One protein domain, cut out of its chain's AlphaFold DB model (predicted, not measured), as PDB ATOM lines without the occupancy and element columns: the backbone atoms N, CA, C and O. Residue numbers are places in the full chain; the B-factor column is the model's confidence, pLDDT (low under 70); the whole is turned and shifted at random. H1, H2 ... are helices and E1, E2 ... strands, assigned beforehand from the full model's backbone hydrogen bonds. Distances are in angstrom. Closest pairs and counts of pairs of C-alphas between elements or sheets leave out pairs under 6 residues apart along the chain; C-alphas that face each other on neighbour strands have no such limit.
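This is residues 103 to 144 of the 160 residues of the protein "WD repeat and SOCS box-containing protein 1" of Trichinella pseudospiralis (UniProt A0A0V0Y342). What shape do the parts make? Three short helices form a loose group, with H2 and H3 running opposite ways and H1 set about perpendicular to H3; beyond H3 the chain runs out through E1, turns, and folds back through E2. What is it built of? The printed part has 42 residues, mostly helix by class, in the order H1, H2, H3, E1, E2; the two-strand sheet is slight, its strands meeting only at a point. How is it proportioned? It is only just compact, close to loose, with a radius of gyration of the C-alphas of 10.8 A, and elongated, spanning 30 by 19 by 16 A.

How do the helices stand? H1, residues 103 to 113, is apart from H2, residues 116 to 121. H3, residues 126 to 132, is close to H1 but not clearly touching, at 77 degrees, about perpendicular; their closest C-alphas, of Arg 107 and Leu 132, are 6.3 A apart. And H2 with H3? They are close but not clearly touching, at a shallow tilt of 21 degrees, opposite ways; their closest C-alphas, of Met 120 and Lys 129, are 6.9 A apart. What of the strands? E1, residues 135 to 137, and E2, residues 141 to 143, meet only at a point, where C-alphas 136 and 142 face each other at 5.6 A. What do the helix backbones show? In H1, H2 and H3 every O i to N i+4 pair is within hydrogen-bond range.

Where does H1 run? It goes from C-alpha 103 at (177.939, 176.797, 143.756) to C-alpha 113, 15.5 A. How long are H2 and H3? They measure 8.7 A and 9.8 A. Where does E2 end? E1 spans 6.1 A and E2 5.9 A, ending at C-alpha 143 at (178.575, 173.071, 129.389).

How large is it? The two C-alphas farthest apart, of Asn 123 and Thr 139, are 30.9 A apart. Are there cuts or long links? The printed part has no cut, and the four links between its elements are tight. What stands free, and where is confidence low? Residues 121 to 127 stand free; pLDDT is under 70 in residues 134 to 144 of this model.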
ATOM      1  N   ALA A 103     178.935 176.535 144.796       72.69
ATOM      2  CA  ALA A 103     177.939 176.797 143.756       72.69
ATOM      3  C   ALA A 103     177.519 175.533 142.977       72.69
ATOM      4  O   ALA A 103     176.341 175.356 142.671       72.69
ATOM      5  N   PHE A 104     178.458 174.622 142.702       73.50
ATOM      6  CA  PHE A 104     178.176 173.348 142.040       73.50
ATOM      7  C   PHE A 104     177.368 172.412 142.944       73.50
ATOM      8  O   PHE A 104     176.413 171.790 142.481       73.50
ATOM      9  N   LEU A 105     177.717 172.337 144.234       74.56
ATOM     10  CA  LEU A 105     176.969 171.548 145.219       74.56
ATOM     11  C   LEU A 105     175.545 172.083 145.380       74.56
ATOM     12  O   LEU A 105     174.589 171.320 145.270       74.56
ATOM     13  N   ALA A 106     175.403 173.399 145.549       80.38
ATOM     14  CA  ALA A 106     174.111 174.066 145.625       80.38
ATOM     15  C   ALA A 106     173.271 173.790 144.369       80.38
ATOM     16  O   ALA A 106     172.118 173.385 144.479       80.38
ATOM     17  N   ARG A 107     173.864 173.897 143.173       80.94
ATOM     18  CA  ARG A 107     173.195 173.549 141.912       80.94
ATOM     19  C   ARG A 107     172.731 172.098 141.886       80.94
ATOM     20  O   ARG A 107     171.596 171.848 141.500       80.94
ATOM     21  N   LYS A 108     173.574 171.148 142.299       76.69
ATOM     22  CA  LYS A 108     173.206 169.725 142.356       76.69
ATOM     23  C   LYS A 108     171.990 169.509 143.258       76.69
ATOM     24  O   LYS A 108     171.049 168.849 142.835       76.69
ATOM     25  N   VAL A 109     171.992 170.098 144.454       82.00
ATOM     26  CA  VAL A 109     170.874 169.999 145.408       82.00
ATOM     27  C   VAL A 109     169.606 170.642 144.842       82.00
ATOM     28  O   VAL A 109     168.539 170.044 144.920       82.00
ATOM     29  N   VAL A 110     169.704 171.820 144.223       83.75
ATOM     30  CA  VAL A 110     168.548 172.491 143.605       83.75
ATOM     31  C   VAL A 110     167.963 171.634 142.481       83.75
ATOM     32  O   VAL A 110     166.770 171.359 142.482       83.75
ATOM     33  N   LEU A 111     168.791 171.131 141.565       79.88
ATOM     34  CA  LEU A 111     168.325 170.332 140.424       79.88
ATOM     35  C   LEU A 111     167.804 168.938 140.809       79.88
ATOM     36  O   LEU A 111     167.095 168.317 140.025       79.88
ATOM     37  N   GLN A 112     168.154 168.427 141.992       77.69
ATOM     38  CA  GLN A 112     167.586 167.182 142.521       77.69
ATOM     39  C   GLN A 112     166.185 167.369 143.109       77.69
ATOM     40  O   GLN A 112     165.416 166.413 143.137       77.69
ATOM     41  N   ASN A 113     165.869 168.574 143.587       82.44
ATOM     42  CA  ASN A 113     164.638 168.849 144.326       82.44
ATOM     43  C   ASN A 113     163.614 169.672 143.531       82.44
ATOM     44  O   ASN A 113     162.433 169.634 143.860       82.44
ATOM     45  N   TYR A 114     164.043 170.394 142.492       81.25
ATOM     46  CA  TYR A 114     163.199 171.305 141.718       81.25
ATOM     47  C   TYR A 114     163.234 170.979 140.225       81.25
ATOM     48  O   TYR A 114     164.290 170.663 139.671       81.25
ATOM     49  N   THR A 115     162.087 171.099 139.551       79.12
ATOM     50  CA  THR A 115     162.016 170.968 138.090       79.12
ATOM     51  C   THR A 115     162.358 172.285 137.397       79.12
ATOM     52  O   THR A 115     162.293 173.361 137.991       79.12
ATOM     53  N   GLU A 116     162.679 172.231 136.100       75.50
ATOM     54  CA  GLU A 116     162.957 173.439 135.309       75.50
ATOM     55  C   GLU A 116     161.793 174.442 135.354       75.50
ATOM     56  O   GLU A 116     162.012 175.645 135.471       75.50
ATOM     57  N   LYS A 117     160.546 173.957 135.333       79.19
ATOM     58  CA  LYS A 117     159.357 174.818 135.396       79.19
ATOM     59  C   LYS A 117     159.250 175.550 136.732       79.19
ATOM     60  O   LYS A 117     158.902 176.729 136.736       79.19
ATOM     61  N   ASP A 118     159.584 174.873 137.831       84.50
ATOM     62  CA  ASP A 118     159.585 175.468 139.170       84.50
ATOM     63  C   ASP A 118     160.637 176.581 139.240       84.50
ATOM     64  O   ASP A 118     160.318 177.723 139.554       84.50
ATOM     65  N   ILE A 119     161.867 176.285 138.803       82.25
ATOM     66  CA  ILE A 119     162.992 177.235 138.780       82.25
ATOM     67  C   ILE A 119     162.674 178.472 137.924       82.25
ATOM     68  O   ILE A 119     163.042 179.595 138.277       82.25
ATOM     69  N   MET A 120     161.986 178.293 136.792       78.19
ATOM     70  CA  MET A 120     161.644 179.399 135.895       78.19
ATOM     71  C   MET A 120     160.534 180.299 136.443       78.19
ATOM     72  O   MET A 120     160.540 181.496 136.137       78.19
ATOM     73  N   LYS A 121     159.636 179.756 137.273       87.62
ATOM     74  CA  LYS A 121     158.576 180.504 137.962       87.62
ATOM     75  C   LYS A 121     159.111 181.341 139.125       87.62
ATOM     76  O   LYS A 121     158.548 182.394 139.415       87.62
ATOM     77  N   GLU A 122     160.198 180.903 139.755       86.12
ATOM     78  CA  GLU A 122     160.807 181.626 140.869       86.12
ATOM     79  C   GLU A 122     161.371 182.992 140.456       86.12
ATOM     80  O   GLU A 122     161.898 183.191 139.349       86.12
ATOM     81  N   ASN A 123     161.314 183.944 141.390       89.31
ATOM     82  CA  ASN A 123     161.866 185.287 141.219       89.31
ATOM     83  C   ASN A 123     163.378 185.315 141.510       89.31
ATOM     84  O   ASN A 123     163.858 186.047 142.374       89.31
ATOM     85  N   ILE A 124     164.132 184.462 140.814       86.06
ATOM     86  CA  ILE A 124     165.595 184.410 140.895       86.06
ATOM     87  C   ILE A 124     166.243 185.175 139.726       86.06
ATOM     88  O   ILE A 124     165.714 185.154 138.609       86.06
ATOM     89  N   PRO A 125     167.409 185.816 139.942       87.56
ATOM     90  CA  PRO A 125     168.157 186.507 138.895       87.56
ATOM     91  C   PRO A 125     168.391 185.650 137.643       87.56
ATOM     92  O   PRO A 125     168.758 184.478 137.744       87.56
ATOM     93  N   HIS A 126     168.273 186.254 136.456       80.25
ATOM     94  CA  HIS A 126     168.468 185.564 135.171       80.25
ATOM     95  C   HIS A 126     169.818 184.844 135.065       80.25
ATOM     96  O   HIS A 126     169.897 183.759 134.500       80.25
ATOM     97  N   ILE A 127     170.871 185.399 135.668       78.19
ATOM     98  CA  ILE A 127     172.194 184.767 135.696       78.19
ATOM     99  C   ILE A 127     172.185 183.413 136.421       78.19
ATOM    100  O   ILE A 127     172.854 182.477 135.989       78.19
ATOM    101  N   LEU A 128     171.379 183.276 137.480       77.69
ATOM    102  CA  LEU A 128     171.200 182.017 138.197       77.69
ATOM    103  C   LEU A 128     170.289 181.064 137.426       77.69
ATOM    104  O   LEU A 128     170.600 179.878 137.374       77.69
ATOM    105  N   LYS A 129     169.234 181.562 136.761       81.00
ATOM    106  CA  LYS A 129     168.425 180.740 135.838       81.00
ATOM    107  C   LYS A 129     169.311 180.112 134.758       81.00
ATOM    108  O   LYS A 129     169.287 178.897 134.586       81.00
ATOM    109  N   ASN A 130     170.190 180.905 134.146       75.44
ATOM    110  CA  ASN A 130     171.144 180.436 133.136       75.44
ATOM    111  C   ASN A 130     172.178 179.453 133.704       75.44
ATOM    112  O   ASN A 130     172.561 178.504 133.027       75.44
ATOM    113  N   TYR A 131     172.647 179.669 134.937       74.31
ATOM    114  CA  TYR A 131     173.572 178.751 135.602       74.31
ATOM    115  C   TYR A 131     172.913 177.405 135.939       74.31
ATOM    116  O   TYR A 131     173.550 176.356 135.839       74.31
ATOM    117  N   LEU A 132     171.643 177.414 136.347       77.50
ATOM    118  CA  LEU A 132     170.873 176.208 136.655       77.50
ATOM    119  C   LEU A 132     170.504 175.442 135.379       77.50
ATOM    120  O   LEU A 132     170.590 174.214 135.371       77.50
ATOM    121  N   GLN A 133     170.204 176.150 134.292       70.62
ATOM    122  CA  GLN A 133     169.924 175.559 132.988       70.62
ATOM    123  C   GLN A 133     171.143 174.858 132.374       70.62
ATOM    124  O   GLN A 133     172.307 175.174 132.624       70.62
ATOM    125  N   PHE A 134     170.852 173.851 131.560       57.31
ATOM    126  CA  PHE A 134     171.833 173.144 130.754       57.31
ATOM    127  C   PHE A 134     171.845 173.767 129.358       57.31
ATOM    128  O   PHE A 134     170.932 173.531 128.574       57.31
ATOM    129  N   ILE A 135     172.862 174.573 129.044       52.34
ATOM    130  CA  ILE A 135     173.000 175.149 127.703       52.34
ATOM    131  C   ILE A 135     173.615 174.089 126.782       52.34
ATOM    132  O   ILE A 135     174.717 173.591 127.033       52.34
ATOM    133  N   ILE A 136     172.885 173.739 125.724       43.06
ATOM    134  CA  ILE A 136     173.395 172.948 124.605       43.06
ATOM    135  C   ILE A 136     174.084 173.939 123.668       43.06
ATOM    136  O   ILE A 136     173.415 174.699 122.977       43.06
ATOM    137  N   ASN A 137     175.414 173.951 123.660       45.09
ATOM    138  CA  ASN A 137     176.147 174.558 122.552       45.09
ATOM    139  C   ASN A 137     176.344 173.479 121.479       45.09
ATOM    140  O   ASN A 137     176.529 172.313 121.836       45.09
ATOM    141  N   ASP A 138     176.351 173.864 120.197       40.25
ATOM    142  CA  ASP A 138     176.411 172.991 118.999       40.25
ATOM    143  C   ASP A 138     177.531 171.926 118.991       40.25
ATOM    144  O   ASP A 138     177.565 171.033 118.148       40.25
ATOM    145  N   THR A 139     178.437 171.959 119.965       39.59
ATOM    146  CA  THR A 139     179.467 170.953 120.215       39.59
ATOM    147  C   THR A 139     179.040 169.857 121.199       39.59
ATOM    148  O   THR A 139     179.860 169.449 122.011       39.59
ATOM    149  N   GLN A 140     177.797 169.352 121.147       36.94
ATOM    150  CA  GLN A 140     177.348 168.070 121.757       36.94
ATOM    151  C   GLN A 140     177.779 167.809 123.225       36.94
ATOM    152  O   GLN A 140     177.799 166.672 123.690       36.94
ATOM    153  N   CYS A 141     178.147 168.851 123.967       37.44
ATOM    154  CA  CYS A 141     178.681 168.770 125.316       37.44
ATOM    155  C   CYS A 141     177.897 169.754 126.163       37.44
ATOM    156  O   CYS A 141     177.941 170.966 125.936       37.44
ATOM    157  N   TYR A 142     177.214 169.235 127.174       43.06
ATOM    158  CA  TYR A 142     176.561 170.057 128.175       43.06
ATOM    159  C   TYR A 142     177.617 170.856 128.940       43.06
ATOM    160  O   TYR A 142     178.327 170.323 129.795       43.06
ATOM    161  N   ARG A 143     177.733 172.149 128.630       43.62
ATOM    162  CA  ARG A 143     178.575 173.071 129.389       43.62
ATOM    163  C   ARG A 143     177.693 173.901 130.299       43.62
ATOM    164  O   ARG A 143     176.811 174.630 129.861       43.62
ATOM    165  N   VAL A 144     177.970 173.802 131.593       49.41
ATOM    166  CA  VAL A 144     177.490 174.791 132.554       49.41
ATOM    167  C   VAL A 144     178.181 176.100 132.197       49.41
ATOM    168  O   VAL A 144     179.406 176.121 132.077       49.41
TER     169      VAL A 144